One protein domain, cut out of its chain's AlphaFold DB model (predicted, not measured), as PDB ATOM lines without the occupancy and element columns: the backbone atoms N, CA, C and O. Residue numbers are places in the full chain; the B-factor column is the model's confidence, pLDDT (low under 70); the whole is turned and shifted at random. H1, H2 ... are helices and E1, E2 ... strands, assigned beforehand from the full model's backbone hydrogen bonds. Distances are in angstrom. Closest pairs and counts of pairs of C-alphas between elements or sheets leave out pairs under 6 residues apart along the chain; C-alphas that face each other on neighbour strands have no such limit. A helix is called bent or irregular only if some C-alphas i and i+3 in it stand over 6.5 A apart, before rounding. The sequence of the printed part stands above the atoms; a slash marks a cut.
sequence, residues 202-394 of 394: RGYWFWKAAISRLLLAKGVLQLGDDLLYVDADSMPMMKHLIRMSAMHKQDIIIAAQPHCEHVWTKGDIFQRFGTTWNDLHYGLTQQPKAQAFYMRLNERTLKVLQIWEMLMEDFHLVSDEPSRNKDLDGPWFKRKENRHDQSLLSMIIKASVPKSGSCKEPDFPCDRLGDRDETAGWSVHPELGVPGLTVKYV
ATOM      1  N   ARG A 202      30.944  38.856 -31.224       91.19
ATOM      2  CA  ARG A 202      30.470  37.458 -31.187       91.19
ATOM      3  C   ARG A 202      29.221  37.157 -32.046       91.19
ATOM      4  O   ARG A 202      28.390  36.335 -31.669       91.19
ATOM      5  N   GLY A 203      29.081  37.839 -33.182       92.44
ATOM      6  CA  GLY A 203      27.892  37.736 -34.038       92.44
ATOM      7  C   GLY A 203      26.994  38.964 -33.983       92.44
ATOM      8  O   GLY A 203      25.777  38.825 -34.000       92.44
ATOM      9  N   TYR A 204      27.580  40.159 -33.872       95.62
ATOM     10  CA  TYR A 204      26.851  41.428 -33.840       95.62
ATOM     11  C   TYR A 204      25.728  41.447 -32.795       95.62
ATOM     12  O   TYR A 204      24.649  41.982 -33.035       95.62
ATOM     13  N   TRP A 205      25.996  40.858 -31.623       96.88
ATOM     14  CA  TRP A 205      25.077  40.843 -30.484       96.88
ATOM     15  C   TRP A 205      23.718  40.150 -30.710       96.88
ATOM     16  O   TRP A 205      22.806  40.328 -29.901       96.88
ATOM     17  N   PHE A 206      23.586  39.284 -31.728       97.12
ATOM     18  CA  PHE A 206      22.339  38.548 -32.035       97.12
ATOM     19  C   PHE A 206      21.759  37.764 -30.850       97.12
ATOM     20  O   PHE A 206      20.545  37.569 -30.743       97.12
ATOM     21  N   TRP A 207      22.623  37.347 -29.923       96.56
ATOM     22  CA  TRP A 207      22.248  36.561 -28.755       96.56
ATOM     23  C   TRP A 207      21.260  37.259 -27.827       96.56
ATOM     24  O   TRP A 207      20.586  36.558 -27.080       96.56
ATOM     25  N   LYS A 208      21.137  38.597 -27.841       97.25
ATOM     26  CA  LYS A 208      20.153  39.284 -26.987       97.25
ATOM     27  C   LYS A 208      18.737  38.800 -27.309       97.25
ATOM     28  O   LYS A 208      18.018  38.344 -26.418       97.25
ATOM     29  N   ALA A 209      18.375  38.814 -28.591       97.19
ATOM     30  CA  ALA A 209      17.111  38.265 -29.064       97.19
ATOM     31  C   ALA A 209      17.117  36.729 -29.006       97.19
ATOM     32  O   ALA A 209      16.206  36.135 -28.428       97.19
ATOM     33  N   ALA A 210      18.165  36.081 -29.527       97.88
ATOM     34  CA  ALA A 210      18.187  34.625 -29.682       97.88
ATOM     35  C   ALA A 210      18.182  33.855 -28.345       97.88
ATOM     36  O   ALA A 210      17.447  32.879 -28.211       97.88
ATOM     37  N   ILE A 211      18.922  34.297 -27.318       98.50
ATOM     38  CA  ILE A 211      18.883  33.658 -25.989       98.50
ATOM     39  C   ILE A 211      17.523  33.891 -25.328       98.50
ATOM     40  O   ILE A 211      16.944  32.950 -24.794       98.50
ATOM     41  N   SER A 212      16.970  35.106 -25.400       98.31
ATOM     42  CA  SER A 212      15.633  35.392 -24.851       98.31
ATOM     43  C   SER A 212      14.571  34.468 -25.464       98.31
ATOM     44  O   SER A 212      13.731  33.906 -24.760       98.31
ATOM     45  N   ARG A 213      14.650  34.250 -26.780       97.62
ATOM     46  CA  ARG A 213      13.771  33.345 -27.529       97.62
ATOM     47  C   ARG A 213      14.003  31.877 -27.185       97.62
ATOM     48  O   ARG A 213      13.029  31.152 -27.004       97.62
ATOM     49  N   LEU A 214      15.255  31.456 -26.999       97.88
ATOM     50  CA  LEU A 214      15.595  30.113 -26.522       97.88
ATOM     51  C   LEU A 214      15.033  29.843 -25.116       97.88
ATOM     52  O   LEU A 214      14.501  28.766 -24.860       97.88
ATOM     53  N   LEU A 215      15.121  30.813 -24.204       98.00
ATOM     54  CA  LEU A 215      14.590  30.674 -22.847       98.00
ATOM     55  C   LEU A 215      13.058  30.595 -22.830       98.00
ATOM     56  O   LEU A 215      12.506  29.800 -22.070       98.00
ATOM     57  N   LEU A 216      12.376  31.360 -23.691       96.38
ATOM     58  CA  LEU A 216      10.932  31.221 -23.925       96.38
ATOM     59  C   LEU A 216      10.588  29.836 -24.492       96.38
ATOM     60  O   LEU A 216       9.657  29.190 -24.020       96.38
ATOM     61  N   ALA A 217      11.365  29.349 -25.465       95.44
ATOM     62  CA  ALA A 217      11.158  28.036 -26.076       95.44
ATOM     63  C   ALA A 217      11.281  26.882 -25.075       95.44
ATOM     64  O   ALA A 217      10.536  25.909 -25.145       95.44
ATOM     65  N   LYS A 218      12.203  27.012 -24.118       95.38
ATOM     66  CA  LYS A 218      12.426  26.035 -23.047       95.38
ATOM     67  C   LYS A 218      11.426  26.149 -21.887       95.38
ATOM     68  O   LYS A 218      11.539  25.387 -20.932       95.38
ATOM     69  N   GLY A 219      10.495  27.107 -21.922       94.12
ATOM     70  CA  GLY A 219       9.568  27.384 -20.815       94.12
ATOM     71  C   GLY A 219      10.241  27.957 -19.560       94.12
ATOM     72  O   GLY A 219       9.627  27.990 -18.493       94.12
ATOM     73  N   VAL A 220      11.501  28.399 -19.680       95.69
ATOM     74  CA  VAL A 220      12.254  29.051 -18.598       95.69
ATOM     75  C   VAL A 220      11.745  30.471 -18.394       95.69
ATOM     76  O   VAL A 220      11.544  30.880 -17.257       95.69
ATOM     77  N   LEU A 221      11.530  31.202 -19.491       96.31
ATOM     78  CA  LEU A 221      10.740  32.431 -19.506       96.31
ATOM     79  C   LEU A 221       9.307  32.089 -19.911       96.31
ATOM     80  O   LEU A 221       9.102  31.290 -20.826       96.31
ATOM     81  N   GLN A 222       8.327  32.720 -19.272       95.62
ATOM     82  CA  GLN A 222       6.909  32.555 -19.591       95.62
ATOM     83  C   GLN A 222       6.221  33.910 -19.737       95.62
ATOM     84  O   GLN A 222       6.718  34.943 -19.283       95.62
ATOM     85  N   LEU A 223       5.049  33.920 -20.375       96.25
ATOM     86  CA  LEU A 223       4.230  35.126 -20.369       96.25
ATOM     87  C   LEU A 223       3.740  35.403 -18.944       96.25
ATOM     88  O   LEU A 223       3.286  34.496 -18.240       96.25
ATOM     89  N   GLY A 224       3.836  36.666 -18.540       95.56
ATOM     90  CA  GLY A 224       3.642  37.136 -17.174       95.56
ATOM     91  C   GLY A 224       4.945  37.339 -16.399       95.56
ATOM     92  O   GLY A 224       4.898  37.987 -15.358       95.56
ATOM     93  N   ASP A 225       6.085  36.835 -16.881       97.31
ATOM     94  CA  ASP A 225       7.399  37.130 -16.295       97.31
ATOM     95  C   ASP A 225       7.939  38.484 -16.760       97.31
ATOM     96  O   ASP A 225       7.464  39.074 -17.727       97.31
ATOM     97  N   ASP A 226       8.989  38.953 -16.097       98.06
ATOM     98  CA  ASP A 226       9.740  40.133 -16.495       98.06
ATOM     99  C   ASP A 226      11.174  39.737 -16.878       98.06
ATOM    100  O   ASP A 226      11.825  38.933 -16.209       98.06
ATOM    101  N   LEU A 227      11.683  40.331 -17.954       98.62
ATOM    102  CA  LEU A 227      13.043  40.161 -18.450       98.62
ATOM    103  C   LEU A 227      13.824  41.462 -18.265       98.62
ATOM    104  O   LEU A 227      13.504  42.483 -18.870       98.62
ATOM    105  N   LEU A 228      14.891  41.405 -17.476       98.62
ATOM    106  CA  LEU A 228      15.888  42.461 -17.362       98.62
ATOM    107  C   LEU A 228      17.148  42.019 -18.102       98.62
ATOM    108  O   LEU A 228      17.852  41.120 -17.649       98.62
ATOM    109  N   TYR A 229      17.444  42.665 -19.224       98.62
ATOM    110  CA  TYR A 229      18.727  42.507 -19.895       98.62
ATOM    111  C   TYR A 229      19.672  43.620 -19.458       98.62
ATOM    112  O   TYR A 229      19.285  44.790 -19.469       98.62
ATOM    113  N   VAL A 230      20.910  43.271 -19.105       97.94
ATOM    114  CA  VAL A 230      21.973  44.241 -18.811       97.94
ATOM    115  C   VAL A 230      23.303  43.685 -19.309       97.94
ATOM    116  O   VAL A 230      23.720  42.601 -18.913       97.94
ATOM    117  N   ASP A 231      23.990  44.427 -20.166       95.75
ATOM    118  CA  ASP A 231      25.380  44.171 -20.525       95.75
ATOM    119  C   ASP A 231      26.279  44.250 -19.274       95.75
ATOM    120  O   ASP A 231      26.070  45.096 -18.406       95.75
ATOM    121  N   ALA A 232      27.298  43.392 -19.160       92.12
ATOM    122  CA  ALA A 232      28.126  43.318 -17.945       92.12
ATOM    123  C   ALA A 232      28.900  44.615 -17.623       92.12
ATOM    124  O   ALA A 232      29.170  44.907 -16.462       92.12
ATOM    125  N   ASP A 233      29.174  45.442 -18.631       89.88
ATOM    126  CA  ASP A 233      29.779  46.776 -18.493       89.88
ATOM    127  C   ASP A 233      28.758  47.887 -18.167       89.88
ATOM    128  O   ASP A 233      29.130  49.033 -17.924       89.88
ATOM    129  N   SER A 234      27.468  47.548 -18.122       93.56
ATOM    130  CA  SER A 234      26.346  48.463 -17.904       93.56
ATOM    131  C   SER A 234      25.622  48.193 -16.576       93.56
ATOM    132  O   SER A 234      24.476  48.606 -16.389       93.56
ATOM    133  N   MET A 235      26.298  47.541 -15.618       90.69
ATOM    134  CA  MET A 235      25.764  47.197 -14.288       90.69
ATOM    135  C   MET A 235      25.024  48.334 -13.555       90.69
ATOM    136  O   MET A 235      23.978  48.039 -12.973       90.69
ATOM    137  N   PRO A 236      25.460  49.615 -13.591       91.81
ATOM    138  CA  PRO A 236      24.719  50.696 -12.935       91.81
ATOM    139  C   PRO A 236      23.254  50.818 -13.392       91.81
ATOM    140  O   PRO A 236      22.393  51.225 -12.608       91.81
ATOM    141  N   MET A 237      22.939  50.408 -14.629       94.56
ATOM    142  CA  MET A 237      21.573  50.424 -15.158       94.56
ATOM    143  C   MET A 237      20.668  49.362 -14.534       94.56
ATOM    144  O   MET A 237      19.453  49.542 -14.536       94.56
ATOM    145  N   MET A 238      21.214  48.285 -13.964       95.69
ATOM    146  CA  MET A 238      20.425  47.187 -13.395       95.69
ATOM    147  C   MET A 238      19.505  47.679 -12.272       95.69
ATOM    148  O   MET A 238      18.284  47.541 -12.346       95.69
ATOM    149  N   LYS A 239      20.086  48.324 -11.252       94.19
ATOM    150  CA  LYS A 239      19.336  48.892 -10.122       94.19
ATOM    151  C   LYS A 239      18.381  49.994 -10.576       94.19
ATOM    152  O   LYS A 239      17.264  50.086 -10.068       94.19
ATOM    153  N   HIS A 240      18.809  50.813 -11.537       95.56
ATOM    154  CA  HIS A 240      17.977  51.875 -12.086       95.56
ATOM    155  C   HIS A 240      16.724  51.308 -12.770       95.56
ATOM    156  O   HIS A 240      15.615  51.678 -12.397       95.56
ATOM    157  N   LEU A 241      16.866  50.347 -13.686       97.12
ATOM    158  CA  LEU A 241      15.741  49.753 -14.413       97.12
ATOM    159  C   LEU A 241      14.775  48.987 -13.501       97.12
ATOM    160  O   LEU A 241      13.567  49.110 -13.687       97.12
ATOM    161  N   ILE A 242      15.270  48.277 -12.478       96.31
ATOM    162  CA  ILE A 242      14.413  47.640 -11.456       96.31
ATOM    163  C   ILE A 242      13.574  48.690 -10.717       96.31
ATOM    164  O   ILE A 242      12.383  48.502 -10.472       96.31
ATOM    165  N   ARG A 243      14.174  49.834 -10.368       95.81
ATOM    166  CA  ARG A 243      13.441  50.933  -9.730       95.81
ATOM    167  C   ARG A 243      12.393  51.525 -10.670       95.81
ATOM    168  O   ARG A 243      11.257  51.745 -10.255       95.81
ATOM    169  N   MET A 244      12.762  51.771 -11.926       96.06
ATOM    170  CA  MET A 244      11.848  52.321 -12.926       96.06
ATOM    171  C   MET A 244      10.687  51.363 -13.220       96.06
ATOM    172  O   MET A 244       9.552  51.818 -13.366       96.06
ATOM    173  N   SER A 245      10.919  50.046 -13.224       94.62
ATOM    174  CA  SER A 245       9.865  49.049 -13.444       94.62
ATOM    175  C   SER A 245       8.850  48.963 -12.309       94.62
ATOM    176  O   SER A 245       7.671  48.702 -12.562       94.62
ATOM    177  N   ALA A 246       9.245  49.269 -11.073       93.88
ATOM    178  CA  ALA A 246       8.298  49.392  -9.970       93.88
ATOM    179  C   ALA A 246       7.322  50.570 -10.176       93.88
ATOM    180  O   ALA A 246       6.139  50.448  -9.848       93.88
ATOM    181  N   MET A 247       7.796  51.676 -10.762       92.94
ATOM    182  CA  MET A 247       7.041  52.929 -10.932       92.94
ATOM    183  C   MET A 247       6.219  52.999 -12.227       92.94
ATOM    184  O   MET A 247       5.229  53.723 -12.298       92.94
ATOM    185  N   HIS A 248       6.615  52.256 -13.257       91.69
ATOM    186  CA  HIS A 248       6.048  52.352 -14.603       91.69
ATOM    187  C   HIS A 248       5.548  50.997 -15.076       91.69
ATOM    188  O   HIS A 248       6.218  50.000 -14.835       91.69
ATOM    189  N   LYS A 249       4.393  50.943 -15.755       92.62
ATOM    190  CA  LYS A 249       3.706  49.699 -16.171       92.62
ATOM    191  C   LYS A 249       3.790  49.389 -17.675       92.62
ATOM    192  O   LYS A 249       3.186  48.424 -18.125       92.62
ATOM    193  N   GLN A 250       4.562  50.174 -18.426       94.31
ATOM    194  CA  GLN A 250       4.793  50.019 -19.863       94.31
ATOM    195  C   GLN A 250       5.446  48.673 -20.212       94.31
ATOM    196  O   GLN A 250       6.189  48.110 -19.412       94.31
ATOM    197  N   ASP A 251       5.200  48.170 -21.417       97.25
ATOM    198  CA  ASP A 251       5.734  46.883 -21.874       97.25
ATOM    199  C   ASP A 251       7.269  46.870 -21.872       97.25
ATOM    200  O   ASP A 251       7.878  45.880 -21.471       97.25
ATOM    201  N   ILE A 252       7.890  47.985 -22.273       97.62
ATOM    202  CA  ILE A 252       9.346  48.152 -22.320       97.62
ATOM    203  C   ILE A 252       9.758  49.409 -21.551       97.62
ATOM    204  O   ILE A 252       9.145  50.469 -21.700       97.62
ATOM    205  N   ILE A 253      10.824  49.306 -20.758       96.81
ATOM    206  CA  ILE A 253      11.503  50.442 -20.125       96.81
ATOM    207  C   ILE A 253      12.960  50.430 -20.571       96.81
ATOM    208  O   ILE A 253      13.660  49.431 -20.388       96.81
ATOM    209  N   ILE A 254      13.410  51.522 -21.185       95.19
ATOM    210  CA  ILE A 254      14.704  51.576 -21.871       95.19
ATOM    211  C   ILE A 254      15.239  53.007 -21.909       95.19
ATOM    212  O   ILE A 254      14.477  53.949 -22.084       95.19
ATOM    213  N   ALA A 255      16.547  53.189 -21.753       91.44
ATOM    214  CA  ALA A 255      17.156  54.513 -21.876       91.44
ATOM    215  C   ALA A 255      17.323  54.908 -23.350       91.44
ATOM    216  O   ALA A 255      17.539  54.047 -24.204       91.44
ATOM    217  N   ALA A 256      17.281  56.202 -23.658       87.12
ATOM    218  CA  ALA A 256      17.626  56.714 -24.984       87.12
ATOM    219  C   ALA A 256      19.118  57.077 -25.080       87.12
ATOM    220  O   ALA A 256      19.800  57.328 -24.078       87.12
ATOM    221  N   GLN A 257      19.658  57.077 -26.298       82.88
ATOM    222  CA  GLN A 257      20.963  57.656 -26.606       82.88
ATOM    223  C   GLN A 257      20.808  59.103 -27.099       82.88
ATOM    224  O   GLN A 257      19.823  59.400 -27.770       82.88
ATOM    225  N   PRO A 258      21.808  59.971 -26.868       79.88
ATOM    226  CA  PRO A 258      21.719  61.387 -27.243       79.88
ATOM    227  C   PRO A 258      21.770  61.626 -28.762       79.88
ATOM    228  O   PRO A 258      21.471  62.711 -29.245       79.88
ATOM    229  N   HIS A 259      22.171  60.624 -29.548       81.81
ATOM    230  CA  HIS A 259      22.304  60.731 -31.000       81.81
ATOM    231  C   HIS A 259      21.062  60.237 -31.750       81.81
ATOM    232  O   HIS A 259      20.471  59.212 -31.396       81.81
ATOM    233  N   CYS A 260      20.743  60.920 -32.852       85.12
ATOM    234  CA  CYS A 260      19.719  60.499 -33.803       85.12
ATOM    235  C   CYS A 260      20.026  59.113 -34.408       85.12
ATOM    236  O   CYS A 260      21.184  58.745 -34.621       85.12
ATOM    237  N   GLU A 261      18.974  58.377 -34.757       89.94
ATOM    238  CA  GLU A 261      18.995  57.033 -35.340       89.94
ATOM    239  C   GLU A 261      19.880  56.959 -36.579       89.94
ATOM    240  O   GLU A 261      20.715  56.062 -36.699       89.94
ATOM    241  N   HIS A 262      19.735  57.937 -37.479       88.88
ATOM    242  CA  HIS A 262      20.441  57.981 -38.758       88.88
ATOM    243  C   HIS A 262      21.967  58.095 -38.633       88.88
ATOM    244  O   HIS A 262      22.677  57.997 -39.635       88.88
ATOM    245  N   VAL A 263      22.485  58.393 -37.438       87.50
ATOM    246  CA  VAL A 263      23.929  58.462 -37.192       87.50
ATOM    247  C   VAL A 263      24.525  57.056 -37.134       87.50
ATOM    248  O   VAL A 263      25.643  56.853 -37.600       87.50
ATOM    249  N   TRP A 264      23.768  56.094 -36.605       90.19
ATOM    250  CA  TRP A 264      24.261  54.768 -36.232       90.19
ATOM    251  C   TRP A 264      23.470  53.610 -36.856       90.19
ATOM    252  O   TRP A 264      23.679  52.452 -36.498       90.19
ATOM    253  N   THR A 265      22.558  53.909 -37.780       93.31
ATOM    254  CA  THR A 265      21.689  52.920 -38.430       93.31
ATOM    255  C   THR A 265      22.007  52.825 -39.909       93.31
ATOM    256  O   THR A 265      22.039  53.834 -40.614       93.31
ATOM    257  N   LYS A 266      22.246  51.593 -40.359       94.06
ATOM    258  CA  LYS A 266      22.572  51.259 -41.748       94.06
ATOM    259  C   LYS A 266      21.402  51.553 -42.691       94.06
ATOM    260  O   LYS A 266      20.256  51.279 -42.341       94.06
ATOM    261  N   GLY A 267      21.688  52.053 -43.896       94.31
ATOM    262  CA  GLY A 267      20.680  52.368 -44.914       94.31
ATOM    263  C   GLY A 267      19.739  51.204 -45.243       94.31
ATOM    264  O   GLY A 267      18.527  51.399 -45.303       94.31
ATOM    265  N   ASP A 268      20.262  49.978 -45.364       95.62
ATOM    266  CA  ASP A 268      19.448  48.774 -45.614       95.62
ATOM    267  C   ASP A 268      18.443  48.486 -44.488       95.62
ATOM    268  O   ASP A 268      17.381  47.923 -44.746       95.62
ATOM    269  N   ILE A 269      18.727  48.911 -43.249       97.12
ATOM    270  CA  ILE A 269      17.756  48.809 -42.155       97.12
ATOM    271  C   ILE A 269      16.602  49.782 -42.411       97.12
ATOM    272  O   ILE A 269      15.453  49.362 -42.373       97.12
ATOM    273  N   PHE A 270      16.859  51.050 -42.752       95.75
ATOM    274  CA  PHE A 270      15.775  51.974 -43.123       95.75
ATOM    275  C   PHE A 270      14.946  51.428 -44.292       95.75
ATOM    276  O   PHE A 270      13.715  51.421 -44.228       95.75
ATOM    277  N   GLN A 271      15.615  50.868 -45.304       96.12
ATOM    278  CA  GLN A 271      14.952  50.238 -46.443       96.12
ATOM    279  C   GLN A 271      14.037  49.084 -46.026       96.12
ATOM    280  O   GLN A 271      12.912  48.988 -46.517       96.12
ATOM    281  N   ARG A 272      14.491  48.217 -45.109       97.44
ATOM    282  CA  ARG A 272      13.717  47.068 -44.614       97.44
ATOM    283  C   ARG A 272      12.414  47.483 -43.926       97.44
ATOM    284  O   ARG A 272      11.445  46.728 -43.976       97.44
ATOM    285  N   PHE A 273      12.404  48.672 -43.327       96.69
ATOM    286  CA  PHE A 273      11.245  49.295 -42.684       96.69
ATOM    287  C   PHE A 273      10.469  50.246 -43.615       96.69
ATOM    288  O   PHE A 273       9.586  50.966 -43.155       96.69
ATOM    289  N   GLY A 274      10.792  50.275 -44.915       95.19
ATOM    290  CA  GLY A 274      10.083  51.088 -45.906       95.19
ATOM    291  C   GLY A 274      10.239  52.598 -45.707       95.19
ATOM    292  O   GLY A 274       9.334  53.355 -46.045       95.19
ATOM    293  N   THR A 275      11.358  53.039 -45.134       91.88
ATOM    294  CA  THR A 275      11.608  54.440 -44.766       91.88
ATOM    295  C   THR A 275      13.029  54.870 -45.167       91.88
ATOM    296  O   THR A 275      13.780  54.117 -45.793       91.88
ATOM    297  N   THR A 276      13.410  56.098 -44.831       91.25
ATOM    298  CA  THR A 276      14.704  56.709 -45.142       91.25
ATOM    299  C   THR A 276      15.312  57.355 -43.899       91.25
ATOM    300  O   THR A 276      14.644  57.640 -42.906       91.25
ATOM    301  N   TRP A 277      16.614  57.629 -43.944       89.31
ATOM    302  CA  TRP A 277      17.353  58.200 -42.816       89.31
ATOM    303  C   TRP A 277      16.870  59.599 -42.382       89.31
ATOM    304  O   TRP A 277      17.147  60.027 -41.263       89.31
ATOM    305  N   ASN A 278      16.193  60.340 -43.261       85.50
ATOM    306  CA  ASN A 278      15.647  61.673 -42.990       85.50
ATOM    307  C   ASN A 278      14.166  61.646 -42.590       85.50
ATOM    308  O   ASN A 278      13.557  62.705 -42.441       85.50
ATOM    309  N   ASP A 279      13.586  60.460 -42.424       85.69
ATOM    310  CA  ASP A 279      12.229  60.304 -41.929       85.69
ATOM    311  C   ASP A 279      12.107  60.874 -40.509       85.69
ATOM    312  O   ASP A 279      12.949  60.628 -39.635       85.69
ATOM    313  N   LEU A 280      11.056  61.665 -40.284       81.31
ATOM    314  CA  LEU A 280      10.841  62.364 -39.021       81.31
ATOM    315  C   LEU A 280      10.569  61.406 -37.861       81.31
ATOM    316  O   LEU A 280      10.916  61.740 -36.729       81.31
ATOM    317  N   HIS A 281       9.929  60.267 -38.118       84.31
ATOM    318  CA  HIS A 281       9.543  59.257 -37.136       84.31
ATOM    319  C   HIS A 281      10.644  58.226 -36.893       84.31
ATOM    320  O   HIS A 281      10.850  57.811 -35.756       84.31
ATOM    321  N   TYR A 282      11.383  57.843 -37.935       88.06
ATOM    322  CA  TYR A 282      12.443  56.842 -37.825       88.06
ATOM    323  C   TYR A 282      13.833  57.449 -37.648       88.06
ATOM    324  O   TYR A 282      14.491  57.230 -36.628       88.06
ATOM    325  N   GLY A 283      14.312  58.166 -38.662       87.44
ATOM    326  CA  GLY A 283      15.715  58.543 -38.785       87.44
ATOM    327  C   GLY A 283      16.122  59.734 -37.919       87.44
ATOM    328  O   GLY A 283      17.209  59.734 -37.336       87.44
ATOM    329  N   LEU A 284      15.232  60.718 -37.777       84.12
ATOM    330  CA  LEU A 284      15.466  61.969 -37.046       84.12
ATOM    331  C   LEU A 284      15.023  61.898 -35.575       84.12
ATOM    332  O   LEU A 284      14.561  62.889 -35.010       84.12
ATOM    333  N   THR A 285      15.154  60.725 -34.951       82.81
ATOM    334  CA  THR A 285      14.825  60.522 -33.533       82.81
ATOM    335  C   THR A 285      15.928  59.806 -32.784       82.81
ATOM    336  O   THR A 285      16.734  59.109 -33.390       82.81
ATOM    337  N   GLN A 286      15.957  59.935 -31.458       85.94
ATOM    338  CA  GLN A 286      16.890  59.182 -30.621       85.94
ATOM    339  C   GLN A 286      16.683  57.663 -30.758       85.94
ATOM    340  O   GLN A 286      15.577  57.185 -31.034       85.94
ATOM    341  N   GLN A 287      17.766  56.917 -30.544       88.12
ATOM    342  CA  GLN A 287      17.777  55.452 -30.525       88.12
ATOM    343  C   GLN A 287      17.693  54.953 -29.069       88.12
ATOM    344  O   GLN A 287      18.425  55.467 -28.218       88.12
ATOM    345  N   PRO A 288      16.863  53.950 -28.743       91.62
ATOM    346  CA  PRO A 288      16.950  53.229 -27.478       91.62
ATOM    347  C   PRO A 288      18.308  52.521 -27.321       91.62
ATOM    348  O   PRO A 288      18.842  51.979 -28.286       91.62
ATOM    349  N   LYS A 289      18.856  52.496 -26.106       92.69
ATOM    350  CA  LYS A 289      20.121  51.833 -25.752       92.69
ATOM    351  C   LYS A 289      19.898  50.346 -25.484       92.69
ATOM    352  O   LYS A 289      19.330  49.983 -24.457       92.69
ATOM    353  N   ALA A 290      20.379  49.471 -26.365       95.69
ATOM    354  CA  ALA A 290      20.203  48.022 -26.224       95.69
ATOM    355  C   ALA A 290      21.158  47.381 -25.202       95.69
ATOM    356  O   ALA A 290      21.065  46.179 -24.950       95.69
ATOM    357  N   GLN A 291      22.065  48.155 -24.592       95.88
ATOM    358  CA  GLN A 291      22.936  47.665 -23.520       95.88
ATOM    359  C   GLN A 291      22.158  47.291 -22.254       95.88
ATOM    360  O   GLN A 291      22.617  46.441 -21.498       95.88
ATOM    361  N   ALA A 292      21.004  47.912 -21.996       97.56
ATOM    362  CA  ALA A 292      20.166  47.552 -20.861       97.56
ATOM    363  C   ALA A 292      18.695  47.893 -21.114       97.56
ATOM    364  O   ALA A 292      18.371  49.010 -21.515       97.56
ATOM    365  N   PHE A 293      17.801  46.948 -20.835       98.12
ATOM    366  CA  PHE A 293      16.362  47.149 -20.967       98.12
ATOM    367  C   PHE A 293      15.577  46.257 -20.011       98.12
ATOM    368  O   PHE A 293      16.025  45.181 -19.616       98.12
ATOM    369  N   TYR A 294      14.368  46.698 -19.683       98.56
ATOM    370  CA  TYR A 294      13.371  45.907 -18.977       98.56
ATOM    371  C   TYR A 294      12.205  45.621 -19.920       98.56
ATOM    372  O   TYR A 294      11.665  46.553 -20.517       98.56
ATOM    373  N   MET A 295      11.793  44.364 -20.038       98.44
ATOM    374  CA  MET A 295      10.627  43.944 -20.814       98.44
ATOM    375  C   MET A 295       9.671  43.144 -19.937       98.44
ATOM    376  O   MET A 295      10.068  42.150 -19.336       98.44
ATOM    377  N   ARG A 296       8.400  43.538 -19.917       97.88
ATOM    378  CA  ARG A 296       7.321  42.728 -19.346       97.88
ATOM    379  C   ARG A 296       6.877  41.705 -20.362       97.88
ATOM    380  O   ARG A 296       6.329  42.095 -21.387       97.88
ATOM    381  N   LEU A 297       7.091  40.424 -20.099       97.75
ATOM    382  CA  LEU A 297       6.791  39.377 -21.063       97.75
ATOM    383  C   LEU A 297       5.282  39.199 -21.210       97.75
ATOM    384  O   LEU A 297       4.601  38.614 -20.375       97.75
ATOM    385  N   ASN A 298       4.757  39.713 -22.312       96.56
ATOM    386  CA  ASN A 298       3.387  39.528 -22.763       96.56
ATOM    387  C   ASN A 298       3.376  39.313 -24.283       96.56
ATOM    388  O   ASN A 298       4.428  39.278 -24.921       96.56
ATOM    389  N   GLU A 299       2.193  39.179 -24.880       97.31
ATOM    390  CA  GLU A 299       2.054  38.946 -26.325       97.31
ATOM    391  C   GLU A 299       2.773  40.004 -27.184       97.31
ATOM    392  O   GLU A 299       3.371  39.684 -28.212       97.31
ATOM    393  N   ARG A 300       2.782  41.271 -26.748       97.75
ATOM    394  CA  ARG A 300       3.418  42.366 -27.494       97.75
ATOM    395  C   ARG A 300       4.936  42.263 -27.445       97.75
ATOM    396  O   ARG A 300       5.582  42.297 -28.489       97.75
ATOM    397  N   THR A 301       5.530  42.094 -26.266       98.06
ATOM    398  CA  THR A 301       6.994  41.960 -26.158       98.06
ATOM    399  C   THR A 301       7.492  40.637 -26.728       98.06
ATOM    400  O   THR A 301       8.595  40.585 -27.267       98.06
ATOM    401  N   LEU A 302       6.683  39.575 -26.674       98.00
ATOM    402  CA  LEU A 302       6.967  38.331 -27.382       98.00
ATOM    403  C   LEU A 302       7.078  38.590 -28.886       98.00
ATOM    404  O   LEU A 302       8.041  38.143 -29.511       98.00
ATOM    405  N   LYS A 303       6.135  39.348 -29.458       98.38
ATOM    406  CA  LYS A 303       6.179  39.723 -30.871       98.38
ATOM    407  C   LYS A 303       7.398  40.589 -31.199       98.38
ATOM    408  O   LYS A 303       8.039  40.340 -32.217       98.38
ATOM    409  N   VAL A 304       7.775  41.530 -30.326       98.62
ATOM    410  CA  VAL A 304       9.026  42.304 -30.464       98.62
ATOM    411  C   VAL A 304      10.236  41.369 -30.529       98.62
ATOM    412  O   VAL A 304      11.029  41.479 -31.458       98.62
ATOM    413  N   LEU A 305      10.361  40.415 -29.600       98.56
ATOM    414  CA  LEU A 305      11.475  39.458 -29.582       98.56
ATOM    415  C   LEU A 305      11.494  38.557 -30.827       98.56
ATOM    416  O   LEU A 305      12.570  38.253 -31.328       98.56
ATOM    417  N   GLN A 306      10.327  38.141 -31.331       98.19
ATOM    418  CA  GLN A 306      10.213  37.351 -32.564       98.19
ATOM    419  C   GLN A 306      10.681  38.136 -33.792       98.19
ATOM    420  O   GLN A 306      11.441  37.612 -34.600       98.19
ATOM    421  N   ILE A 307      10.230  39.387 -33.937       98.75
ATOM    422  CA  ILE A 307      10.641  40.248 -35.053       98.75
ATOM    423  C   ILE A 307      12.135  40.553 -34.945       98.75
ATOM    424  O   ILE A 307      12.840  40.501 -35.945       98.75
ATOM    425  N   TRP A 308      12.630  40.827 -33.736       98.69
ATOM    426  CA  TRP A 308      14.040  41.119 -33.514       98.69
ATOM    427  C   TRP A 308      14.924  39.922 -33.856       98.69
ATOM    428  O   TRP A 308      15.873  40.092 -34.612       98.69
ATOM    429  N   GLU A 309      14.584  38.719 -33.384       98.31
ATOM    430  CA  GLU A 309      15.282  37.483 -33.759       98.31
ATOM    431  C   GLU A 309      15.288  37.298 -35.280       98.31
ATOM    432  O   GLU A 309      16.359  37.172 -35.859       98.31
ATOM    433  N   MET A 310      14.125  37.389 -35.933       98.06
ATOM    434  CA  MET A 310      14.010  37.252 -37.389       98.06
ATOM    435  C   MET A 310      14.879  38.265 -38.147       98.06
ATOM    436  O   MET A 310      15.565  37.895 -39.093       98.06
ATOM    437  N   LEU A 311      14.901  39.535 -37.730       98.50
ATOM    438  CA  LEU A 311      15.740  40.549 -38.372       98.50
ATOM    439  C   LEU A 311      17.234  40.323 -38.106       98.50
ATOM    440  O   LEU A 311      18.047  40.638 -38.972       98.50
ATOM    441  N   MET A 312      17.601  39.768 -36.944       98.19
ATOM    442  CA  MET A 312      18.983  39.364 -36.672       98.19
ATOM    443  C   MET A 312      19.424  38.196 -37.566       98.19
ATOM    444  O   MET A 312      20.617  38.062 -37.792       98.19
ATOM    445  N   GLU A 313      18.520  37.348 -38.075       97.44
ATOM    446  CA  GLU A 313      18.892  36.252 -38.992       97.44
ATOM    447  C   GLU A 313      19.474  36.776 -40.314       97.44
ATOM    448  O   GLU A 313      20.355  36.137 -40.899       97.44
ATOM    449  N   ASP A 314      19.038  37.957 -40.767       97.38
ATOM    450  CA  ASP A 314      19.632  38.628 -41.921       97.38
ATOM    451  C   ASP A 314      20.976  39.262 -41.536       97.38
ATOM    452  O   ASP A 314      21.086  40.436 -41.165       97.38
ATOM    453  N   PHE A 315      22.034  38.459 -41.673       96.56
ATOM    454  CA  PHE A 315      23.410  38.857 -41.385       96.56
ATOM    455  C   PHE A 315      23.825  40.151 -42.105       96.56
ATOM    456  O   PHE A 315      24.651  40.908 -41.593       96.56
ATOM    457  N   HIS A 316      23.256  40.458 -43.277       95.69
ATOM    458  CA  HIS A 316      23.595  41.679 -44.004       95.69
ATOM    459  C   HIS A 316      23.106  42.943 -43.282       95.69
ATOM    460  O   HIS A 316      23.798  43.966 -43.301       95.69
ATOM    461  N   LEU A 317      21.942  42.895 -42.627       96.00
ATOM    462  CA  LEU A 317      21.398  44.047 -41.900       96.00
ATOM    463  C   LEU A 317      22.275  44.432 -40.709       96.00
ATOM    464  O   LEU A 317      22.423  45.616 -40.397       96.00
ATOM    465  N   VAL A 318      22.868  43.436 -40.055       95.06
ATOM    466  CA  VAL A 318      23.608  43.625 -38.804       95.06
ATOM    467  C   VAL A 318      25.110  43.667 -38.999       95.06
ATOM    468  O   VAL A 318      25.789  44.228 -38.155       95.06
ATOM    469  N   SER A 319      25.658  43.127 -40.083       94.44
ATOM    470  CA  SER A 319      27.105  43.118 -40.283       94.44
ATOM    471  C   SER A 319      27.685  44.476 -40.685       94.44
ATOM    472  O   SER A 319      26.975  45.399 -41.087       94.44
ATOM    473  N   ASP A 320      29.013  44.577 -40.609       92.06
ATOM    474  CA  ASP A 320      29.791  45.713 -41.120       92.06
ATOM    475  C   ASP A 320      29.933  45.706 -42.660       92.06
ATOM    476  O   ASP A 320      30.683  46.509 -43.223       92.06
ATOM    477  N   GLU A 321      29.232  44.812 -43.372       92.06
ATOM    478  CA  GLU A 321      29.140  44.889 -44.831       92.06
ATOM    479  C   GLU A 321      28.580  46.258 -45.246       92.06
ATOM    480  O   GLU A 321      27.658  46.767 -44.599       92.06
ATOM    481  N   PRO A 322      29.095  46.879 -46.320       90.00
ATOM    482  CA  PRO A 322      28.568  48.154 -46.783       90.00
ATOM    483  C   PRO A 322      27.105  48.013 -47.203       90.00
ATOM    484  O   PRO A 322      26.671  46.943 -47.635       90.00
ATOM    485  N   SER A 323      26.361  49.111 -47.108       90.81
ATOM    486  CA  SER A 323      24.980  49.147 -47.567       90.81
ATOM    487  C   SER A 323      24.870  48.844 -49.057       90.81
ATOM    488  O   SER A 323      25.709  49.306 -49.842       90.81
ATOM    489  N   ARG A 324      23.839  48.090 -49.467       91.38
ATOM    490  CA  ARG A 324      23.611  47.781 -50.895       91.38
ATOM    491  C   ARG A 324      23.290  49.049 -51.669       91.38
ATOM    492  O   ARG A 324      23.782  49.237 -52.780       91.38
ATOM    493  N   ASN A 325      22.512  49.937 -51.053       86.06
ATOM    494  CA  ASN A 325      22.240  51.272 -51.559       86.06
ATOM    495  C   ASN A 325      22.836  52.336 -50.624       86.06
ATOM    496  O   ASN A 325      22.275  52.647 -49.575       86.06
ATOM    497  N   LYS A 326      23.960  52.931 -51.037       84.12
ATOM    498  CA  LYS A 326      24.670  53.972 -50.273       84.12
ATOM    499  C   LYS A 326      23.920  55.303 -50.193       84.12
ATOM    500  O   LYS A 326      24.306  56.148 -49.390       84.12
ATOM    501  N   ASP A 327      22.884  55.503 -51.003       81.88
ATOM    502  CA  ASP A 327      22.062  56.718 -50.957       81.88
ATOM    503  C   ASP A 327      21.062  56.680 -49.791       81.88
ATOM    504  O   ASP A 327      20.574  57.721 -49.352       81.88
ATOM    505  N   LEU A 328      20.795  55.484 -49.249       82.69
ATOM    506  CA  LEU A 328      19.975  55.295 -48.050       82.69
ATOM    507  C   LEU A 328      20.770  55.481 -46.757       82.69
ATOM    508  O   LEU A 328      20.177  55.624 -45.687       82.69
ATOM    509  N   ASP A 329      22.099  55.513 -46.844       85.12
ATOM    510  CA  ASP A 329      22.944  55.837 -45.709       85.12
ATOM    511  C   ASP A 329      22.811  57.322 -45.368       85.12
ATOM    512  O   ASP A 329      23.015  58.202 -46.210       85.12
ATOM    513  N   GLY A 330      22.528  57.611 -44.098       79.00
ATOM    514  CA  GLY A 330      22.514  58.984 -43.615       79.00
ATOM    515  C   GLY A 330      23.861  59.682 -43.851       79.00
ATOM    516  O   GLY A 330      24.915  59.033 -43.856       79.00
ATOM    517  N   PRO A 331      23.885  61.023 -43.971       78.50
ATOM    518  CA  PRO A 331      25.112  61.776 -44.256       78.50
ATOM    519  C   PRO A 331      26.225  61.527 -43.226       78.50
ATOM    520  O   PRO A 331      27.410  61.652 -43.540       78.50
ATOM    521  N   TRP A 332      25.849  61.115 -42.013       73.12
ATOM    522  CA  TRP A 332      26.757  60.800 -40.912       73.12
ATOM    523  C   TRP A 332      27.051  59.302 -40.757       73.12
ATOM    524  O   TRP A 332      28.073  58.970 -40.163       73.12
ATOM    525  N   PHE A 333      26.261  58.406 -41.363       71.06
ATOM    526  CA  PHE A 333      26.535  56.962 -41.368       71.06
ATOM    527  C   PHE A 333      27.838  56.634 -42.114       71.06
ATOM    528  O   PHE A 333      28.565  55.710 -41.756       71.06
ATOM    529  N   LYS A 334      28.239  57.487 -43.068       55.78
ATOM    530  CA  LYS A 334      29.559  57.431 -43.727       55.78
ATOM    531  C   LYS A 334      30.749  57.562 -42.759       55.78
ATOM    532  O   LYS A 334      31.875  57.300 -43.176       55.78
ATOM    533  N   ARG A 335      30.519  57.940 -41.488       58.25
ATOM    534  CA  ARG A 335      31.510  57.936 -40.389       58.25
ATOM    535  C   ARG A 335      31.607  56.592 -39.634       58.25
ATOM    536  O   ARG A 335      32.427  56.483 -38.733       58.25
ATOM    537  N   LYS A 336      30.897  55.571 -40.138       61.03
ATOM    538  CA  LYS A 336      31.275  54.146 -40.206       61.03
ATOM    539  C   LYS A 336      31.028  53.211 -39.021       61.03
ATOM    540  O   LYS A 336      31.823  52.293 -38.875       61.03
ATOM    541  N   GLU A 337      29.937  53.302 -38.264       77.75
ATOM    542  CA  GLU A 337      29.516  52.123 -37.479       77.75
ATOM    543  C   GLU A 337      27.994  51.977 -37.436       77.75
ATOM    544  O   GLU A 337      27.267  52.931 -37.167       77.75
ATOM    545  N   ASN A 338      27.517  50.762 -37.698       89.38
ATOM    546  CA  ASN A 338      26.156  50.366 -37.370       89.38
ATOM    547  C   ASN A 338      26.111  50.000 -35.877       89.38
ATOM    548  O   ASN A 338      27.063  49.427 -35.356       89.38
ATOM    549  N   ARG A 339      25.017  50.301 -35.174       93.19
ATOM    550  CA  ARG A 339      24.766  49.773 -33.817       93.19
ATOM    551  C   ARG A 339      24.032  48.431 -33.832       93.19
ATOM    552  O   ARG A 339      23.668  47.922 -32.778       93.19
ATOM    553  N   HIS A 340      23.902  47.833 -35.015       95.38
ATOM    554  CA  HIS A 340      23.574  46.427 -35.235       95.38
ATOM    555  C   HIS A 340      22.236  46.026 -34.590       95.38
ATOM    556  O   HIS A 340      21.183  46.492 -35.029       95.38
ATOM    557  N   ASP A 341      22.266  45.206 -33.536       97.19
ATOM    558  CA  ASP A 341      21.090  44.756 -32.796       97.19
ATOM    559  C   ASP A 341      20.285  45.923 -32.209       97.19
ATOM    560  O   ASP A 341      19.054  45.890 -32.233       97.19
ATOM    561  N   GLN A 342      20.968  46.977 -31.752       97.00
ATOM    562  CA  GLN A 342      20.330  48.172 -31.208       97.00
ATOM    563  C   GLN A 342      19.515  48.914 -32.269       97.00
ATOM    564  O   GLN A 342      18.402  49.358 -31.984       97.00
ATOM    565  N   SER A 343      20.042  49.017 -33.491       96.94
ATOM    566  CA  SER A 343      19.342  49.644 -34.613       96.94
ATOM    567  C   SER A 343      18.076  48.867 -34.966       96.94
ATOM    568  O   SER A 343      17.016  49.458 -35.146       96.94
ATOM    569  N   LEU A 344      18.135  47.533 -34.972       98.44
ATOM    570  CA  LEU A 344      16.948  46.715 -35.221       98.44
ATOM    571  C   LEU A 344      15.905  46.843 -34.102       98.44
ATOM    572  O   LEU A 344      14.738  47.088 -34.402       98.44
ATOM    573  N   LEU A 345      16.305  46.763 -32.826       98.38
ATOM    574  CA  LEU A 345      15.387  46.971 -31.697       98.38
ATOM    575  C   LEU A 345      14.711  48.348 -31.766       98.38
ATOM    576  O   LEU A 345      13.495  48.459 -31.590       98.38
ATOM    577  N   SER A 346      15.494  49.391 -32.044       96.44
ATOM    578  CA  SER A 346      15.006  50.761 -32.190       96.44
ATOM    579  C   SER A 346      13.941  50.883 -33.271       96.44
ATOM    580  O   SER A 346      12.856  51.416 -33.032       96.44
ATOM    581  N   MET A 347      14.230  50.344 -34.455       97.31
ATOM    582  CA  MET A 347      13.340  50.431 -35.603       97.31
ATOM    583  C   MET A 347      12.047  49.639 -35.378       97.31
ATOM    584  O   MET A 347      10.987  50.141 -35.739       97.31
ATOM    585  N   ILE A 348      12.085  48.485 -34.694       98.31
ATOM    586  CA  ILE A 348      10.874  47.744 -34.278       98.31
ATOM    587  C   ILE A 348      10.021  48.580 -33.320       98.31
ATOM    588  O   ILE A 348       8.802  48.676 -33.490       98.31
ATOM    589  N   ILE A 349      10.649  49.201 -32.314       95.69
ATOM    590  CA  ILE A 349       9.941  50.062 -31.361       95.69
ATOM    591  C   ILE A 349       9.236  51.187 -32.118       95.69
ATOM    592  O   ILE A 349       8.036  51.355 -31.943       95.69
ATOM    593  N   LYS A 350       9.923  51.895 -33.019       92.44
ATOM    594  CA  LYS A 350       9.327  52.989 -33.805       92.44
ATOM    595  C   LYS A 350       8.248  52.497 -34.762       92.44
ATOM    596  O   LYS A 350       7.172  53.083 -34.811       92.44
ATOM    597  N   ALA A 351       8.473  51.381 -35.446       95.44
ATOM    598  CA  ALA A 351       7.491  50.746 -36.322       95.44
ATOM    599  C   ALA A 351       6.182  50.384 -35.606       95.44
ATOM    600  O   ALA A 351       5.133  50.272 -36.235       95.44
ATOM    601  N   SER A 352       6.234  50.233 -34.283       94.81
ATOM    602  CA  SER A 352       5.082  49.945 -33.431       94.81
ATOM    603  C   SER A 352       4.280  51.186 -33.027       94.81
ATOM    604  O   SER A 352       3.221  51.028 -32.425       94.81
ATOM    605  N   VAL A 353       4.770  52.395 -33.346       88.38
ATOM    606  CA  VAL A 353       4.197  53.700 -32.957       88.38
ATOM    607  C   VAL A 353       3.785  53.672 -31.478       88.38
ATOM    608  O   VAL A 353       2.596  53.713 -31.146       88.38
ATOM    609  N   PRO A 354       4.759  53.479 -30.569       79.56
ATOM    610  CA  PRO A 354       4.451  53.197 -29.189       79.56
ATOM    611  C   PRO A 354       3.825  54.442 -28.583       79.56
ATOM    612  O   PRO A 354       4.263  55.559 -28.861       79.56
ATOM    613  N   LYS A 355       2.839  54.253 -27.709       67.62
ATOM    614  CA  LYS A 355       2.364  55.354 -26.866       67.62
ATOM    615  C   LYS A 355       3.534  55.756 -25.969       67.62
ATOM    616  O   LYS A 355       3.872  55.011 -25.042       67.62
ATOM    617  N   SER A 356       4.233  56.828 -26.333       56.41
ATOM    618  CA  SER A 356       5.431  57.275 -25.636       56.41
ATOM    619  C   SER A 356       5.042  58.127 -24.431       56.41
ATOM    620  O   SER A 356       3.946  58.662 -24.338       56.41
ATOM    621  N   GLY A 357       5.938  58.191 -23.448       45.81
ATOM    622  CA  GLY A 357       6.048  59.379 -22.614       45.81
ATOM    623  C   GLY A 357       7.128  60.254 -23.236       45.81
ATOM    624  O   GLY A 357       8.182  59.729 -23.591       45.81
ATOM    625  N   SER A 358       6.860  61.551 -23.373       40.88
ATOM    626  CA  SER A 358       7.751  62.557 -23.962       40.88
ATOM    627  C   SER A 358       9.238  62.362 -23.617       40.88
ATOM    628  O   SER A 358       9.600  62.366 -22.436       40.88
ATOM    629  N   CYS A 359      10.105  62.288 -24.631       38.38
ATOM    630  CA  CYS A 359      11.533  62.568 -24.474       38.38
ATOM    631  C   CYS A 359      11.735  64.078 -24.642       38.38
ATOM    632  O   CYS A 359      11.455  64.623 -25.707       38.38
ATOM    633  N   LYS A 360      12.199  64.754 -23.589       40.50
ATOM    634  CA  LYS A 360      12.731  66.116 -23.677       40.50
ATOM    635  C   LYS A 360      14.221  66.035 -23.379       40.50
ATOM    636  O   LYS A 360      14.581  65.775 -22.236       40.50
ATOM    637  N   GLU A 361      15.058  66.271 -24.379       41.09
ATOM    638  CA  GLU A 361      16.432  66.723 -24.156       41.09
ATOM    639  C   GLU A 361      16.617  68.095 -24.834       41.09
ATOM    640  O   GLU A 361      15.809  68.424 -25.704       41.09
ATOM    641  N   PRO A 362      17.545  68.955 -24.364       41.50
ATOM    642  CA  PRO A 362      17.602  70.361 -24.784       41.50
ATOM    643  C   PRO A 362      18.721  70.707 -25.785       41.50
ATOM    644  O   PRO A 362      18.764  71.846 -26.244       41.50
ATOM    645  N   ASP A 363      19.627  69.783 -26.122       41.94
ATOM    646  CA  ASP A 363      20.944  70.127 -26.687       41.94
ATOM    647  C   ASP A 363      21.333  69.394 -27.991       41.94
ATOM    648  O   ASP A 363      22.460  69.543 -28.472       41.94
ATOM    649  N   PHE A 364      20.427  68.645 -28.627       46.38
ATOM    650  CA  PHE A 364      20.642  68.027 -29.941       46.38
ATOM    651  C   PHE A 364      19.584  68.461 -30.976       46.38
ATOM    652  O   PHE A 364      18.399  68.564 -30.683       46.38
ATOM    653  N   PRO A 365      19.934  68.615 -32.270       52.41
ATOM    654  CA  PRO A 365      18.951  68.864 -33.336       52.41
ATOM    655  C   PRO A 365      17.919  67.730 -33.532       52.41
ATOM    656  O   PRO A 365      17.012  67.870 -34.352       52.41
ATOM    657  N   CYS A 366      18.039  66.630 -32.777       58.56
ATOM    658  CA  CYS A 366      17.042  65.569 -32.647       58.56
ATOM    659  C   CYS A 366      15.819  66.005 -31.797       58.56
ATOM    660  O   CYS A 366      14.784  65.346 -31.843       58.56
ATOM    661  N   ASP A 367      15.909  67.125 -31.065       50.38
ATOM    662  CA  ASP A 367      15.030  67.492 -29.940       50.38
ATOM    663  C   ASP A 367      13.706  68.171 -30.310       50.38
ATOM    664  O   ASP A 367      12.886  68.468 -29.440       50.38
ATOM    665  N   ARG A 368      13.375  68.302 -31.600       48.19
ATOM    666  CA  ARG A 368      12.006  68.680 -32.024       48.19
ATOM    667  C   ARG A 368      10.997  67.525 -31.889       48.19
ATOM    668  O   ARG A 368      10.058  67.394 -32.675       48.19
ATOM    669  N   LEU A 369      11.227  66.654 -30.910       48.97
ATOM    670  CA  LEU A 369      10.381  65.530 -30.516       48.97
ATOM    671  C   LEU A 369       9.575  65.821 -29.247       48.97
ATOM    672  O   LEU A 369       8.540  65.192 -29.052       48.97
ATOM    673  N   GLY A 370       9.999  66.794 -28.431       40.47
ATOM    674  CA  GLY A 370       9.297  67.193 -27.206       40.47
ATOM    675  C   GLY A 370       7.951  67.900 -27.427       40.47
ATOM    676  O   GLY A 370       7.201  68.043 -26.464       40.47
ATOM    677  N   ASP A 371       7.649  68.290 -28.672       42.84
ATOM    678  CA  ASP A 371       6.435  69.025 -29.068       42.84
ATOM    679  C   ASP A 371       5.505  68.218 -29.991       42.84
ATOM    680  O   ASP A 371       4.576  68.771 -30.584       42.84
ATOM    681  N   ARG A 372       5.755  66.917 -30.189       52.53
ATOM    682  CA  ARG A 372       4.951  66.141 -31.138       52.53
ATOM    683  C   ARG A 372       3.649  65.682 -30.504       52.53
ATOM    684  O   ARG A 372       3.653  64.983 -29.498       52.53
ATOM    685  N   ASP A 373       2.548  66.039 -31.157       47.41
ATOM    686  CA  ASP A 373       1.264  65.376 -30.981       47.41
ATOM    687  C   ASP A 373       1.466  63.879 -31.264       47.41
ATOM    688  O   ASP A 373       1.751  63.478 -32.396       47.41
ATOM    689  N   GLU A 374       1.367  63.062 -30.215       48.19
ATOM    690  CA  GLU A 374       1.579  61.607 -30.209       48.19
ATOM    691  C   GLU A 374       0.620  60.849 -31.158       48.19
ATOM    692  O   GLU A 374       0.676  59.623 -31.254       48.19
ATOM    693  N   THR A 375      -0.249  61.564 -31.886       45.84
ATOM    694  CA  THR A 375      -1.258  61.023 -32.805       45.84
ATOM    695  C   THR A 375      -1.131  61.475 -34.265       45.84
ATOM    696  O   THR A 375      -1.903  61.015 -35.109       45.84
ATOM    697  N   ALA A 376      -0.171  62.336 -34.618       50.00
ATOM    698  CA  ALA A 376      -0.112  62.911 -35.963       50.00
ATOM    699  C   ALA A 376       0.377  61.908 -37.036       50.00
ATOM    700  O   ALA A 376       1.555  61.853 -37.374       50.00
ATOM    701  N   GLY A 377      -0.557  61.137 -37.605       64.25
ATOM    702  CA  GLY A 377      -0.485  60.565 -38.958       64.25
ATOM    703  C   GLY A 377       0.340  59.290 -39.168       64.25
ATOM    704  O   GLY A 377       0.293  58.736 -40.265       64.25
ATOM    705  N   TRP A 378       1.063  58.795 -38.163       78.31
ATOM    706  CA  TRP A 378       1.857  57.568 -38.296       78.31
ATOM    707  C   TRP A 378       1.026  56.323 -37.990       78.31
ATOM    708  O   TRP A 378       0.415  56.202 -36.928       78.31
ATOM    709  N   SER A 379       1.029  55.365 -38.912       86.25
ATOM    710  CA  SER A 379       0.426  54.049 -38.718       86.25
ATOM    711  C   SER A 379       1.470  53.031 -38.279       86.25
ATOM    712  O   SER A 379       2.622  53.086 -38.715       86.25
ATOM    713  N   VAL A 380       1.047  52.048 -37.485       91.56
ATOM    714  CA  VAL A 380       1.858  50.861 -37.193       91.56
ATOM    715  C   VAL A 380       2.311  50.227 -38.510       91.56
ATOM    716  O   VAL A 380       1.497  50.019 -39.411       91.56
ATOM    717  N   HIS A 381       3.604  49.931 -38.630       94.88
ATOM    718  CA  HIS A 381       4.141  49.261 -39.807       94.88
ATOM    719  C   HIS A 381       3.460  47.888 -39.961       94.88
ATOM    720  O   HIS A 381       3.455  47.112 -39.003       94.88
ATOM    721  N   PRO A 382       2.937  47.533 -41.149       94.25
ATOM    722  CA  PRO A 382       2.061  46.369 -41.318       94.25
ATOM    723  C   PRO A 382       2.727  45.029 -40.972       94.25
ATOM    724  O   PRO A 382       2.073  44.133 -40.450       94.25
ATOM    725  N   GLU A 383       4.023  44.888 -41.263       95.88
ATOM    726  CA  GLU A 383       4.776  43.649 -41.007       95.88
ATOM    727  C   GLU A 383       5.625  43.689 -39.719       95.88
ATOM    728  O   GLU A 383       5.621  42.740 -38.937       95.88
ATOM    729  N   LEU A 384       6.373  44.779 -39.511       97.81
ATOM    730  CA  LEU A 384       7.410  44.900 -38.479       97.81
ATOM    731  C   LEU A 384       6.979  45.701 -37.239       97.81
ATOM    732  O   LEU A 384       7.779  45.881 -36.322       97.81
ATOM    733  N   GLY A 385       5.744  46.205 -37.212       95.12
ATOM    734  CA  GLY A 385       5.184  46.937 -36.082       95.12
ATOM    735  C   GLY A 385       4.365  46.044 -35.149       95.12
ATOM    736  O   GLY A 385       3.762  45.058 -35.571       95.12
ATOM    737  N   VAL A 386       4.317  46.402 -33.865       97.19
ATOM    738  CA  VAL A 386       3.536  45.709 -32.831       97.19
ATOM    739  C   VAL A 386       2.429  46.635 -32.309       97.19
ATOM    740  O   VAL A 386       2.702  47.515 -31.489       97.19
ATOM    741  N   PRO A 387       1.168  46.459 -32.747       94.62
ATOM    742  CA  PRO A 387       0.068  47.320 -32.324       94.62
ATOM    743  C   PRO A 387      -0.106  47.372 -30.802       94.62
ATOM    744  O   PRO A 387      -0.155  46.346 -30.121       94.62
ATOM    745  N   GLY A 388      -0.240  48.588 -30.270       92.19
ATOM    746  CA  GLY A 388      -0.496  48.819 -28.847       92.19
ATOM    747  C   GLY A 388       0.711  48.612 -27.929       92.19
ATOM    748  O   GLY A 388       0.523  48.586 -26.715       92.19
ATOM    749  N   LEU A 389       1.925  48.467 -28.476       94.81
ATOM    750  CA  LEU A 389       3.155  48.449 -27.685       94.81
ATOM    751  C   LEU A 389       3.294  49.754 -26.886       94.81
ATOM    752  O   LEU A 389       3.092  50.851 -27.408       94.81
ATOM    753  N   THR A 390       3.657  49.643 -25.613       93.44
ATOM    754  CA  THR A 390       3.899  50.793 -24.735       93.44
ATOM    755  C   THR A 390       5.355  50.832 -24.294       93.44
ATOM    756  O   THR A 390       5.917  49.818 -23.882       93.44
ATOM    757  N   VAL A 391       5.984  52.006 -24.372       91.94
ATOM    758  CA  VAL A 391       7.414  52.165 -24.072       91.94
ATOM    759  C   VAL A 391       7.627  53.371 -23.171       91.94
ATOM    760  O   VAL A 391       7.083  54.447 -23.409       91.94
ATOM    761  N   LYS A 392       8.433  53.191 -22.124       91.81
ATOM    762  CA  LYS A 392       8.890  54.267 -21.248       91.81
ATOM    763  C   LYS A 392      10.384  54.496 -21.449       91.81
ATOM    764  O   LYS A 392      11.190  53.622 -21.135       91.81
ATOM    765  N   TYR A 393      10.728  55.692 -21.914       88.00
ATOM    766  CA  TYR A 393      12.104  56.169 -21.917       88.00
ATOM    767  C   TYR A 393      12.497  56.703 -20.534       88.00
ATOM    768  O   TYR A 393      11.664  57.340 -19.868       88.00
ATOM    769  N   VAL A 394      13.717  56.382 -20.088       86.19
ATOM    770  CA  VAL A 394      14.257  56.712 -18.752       86.19
ATOM    771  C   VAL A 394      15.636  57.338 -18.800       86.19
ATOM    772  O   VAL A 394      16.394  57.020 -19.748       86.19
TER     773      VAL A 394
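What this domain is: This is residues 202 to 394 of the 394 residues of the protein "Hypothetical protein" of Symbiodinium sp. CCMP2456 (UniProt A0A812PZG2). A four-stranded sheet, its strands E2 and E3 sharply bent, lies between two helices: H2 covers one face and H7 crosses the other. H5 packs on H7, H1 packs on H5, and long loops make up much of the rest. The printed part has 193 residues, under half of them in named elements, in the order H1 E1 H2 E2 H3 H4 E3 H5 H6 H7 E4; the class is mixed. The sheet is mixed too, in the order E1 E3 E2 E4. The whole is compact, with a radius of gyration of the C-alphas of 15.8 A and spans of 44 by 37 by 34 A.

Where its parts are: H1, residues 207 to 217, begins at C-alpha 207 (22.248, 36.561, -28.755) and is 14.2 A long. E1 is residues 226 to 230. H2, residues 236 to 247, is 17.9 A long. E2, residues 252 to 260, 19.8 A, bends by 69 degrees at residue 257. H3 is residues 261 to 264 and H4 residues 267 to 272. E3, residues 286 to 296, 22.1 A, bends by 91 degrees at residue 291. H5, residues 299 to 313, is 21.2 A long. H6 is residues 315 to 318. H7, residues 341 to 351, is 15.3 A long. E4, residues 391 to 393, ends at C-alpha 393 (12.104, 56.169, -21.917).

How they stand to each other: E3 is antiparallel to E1, with N 227 and O 295 2.8 A apart, and to E2, with N 257 and O 287 2.8 A apart. E2 and E4 are parallel, with N 392 and O 252 2.8 A apart. E1, H2 and E2 form a split strand-helix-strand unit, two strands running the same way with E3 between them; its crossover is left-handed. H2 has a height over the sheet of 8.6 A; its closest C-alphas to E3 are Leu 241 and Tyr 294, 6.4 A. H7, on the opposite face at a height of 8.4 A, runs across the strands over E3, at 84 degrees to E3 on the local plane; Ala 290 and Gln 342 have their closest C-alphas, 5.0 A. H5 touches H7 at a steep tilt of 48 degrees, closest at the C-alphas of Trp 308 and Leu 345, 6.3 A. H1 touches H5 at a steep tilt of 52 degrees, closest at the C-alphas of Ala 209 and Glu 309, 5.1 A. H1, H3 and H5 only graze the sheet. H4 and H6 are not on it; they are close but not clearly touching, with the C-alphas of Ile 269 and Leu 317 closest at 6.0 A. Every O i to N i+4 pair is within hydrogen-bond range in H4, H5 and H7, against 6 of 7 in H1 and 7 of 8 in H2; H3 and H6 are too short for one.

The domain as a whole: The farthest C-alphas, Lys 218 and Asp 363, are 45.1 A apart. The printed part has no cut and ends at residue 394, the chain's last. The links H4 to E3, H6 to H7 and H7 to E4 are long, the last with 39 residues. Mean pLDDT of the printed part is 87.2, with residues 334 to 336 and 355 to 377 under 70.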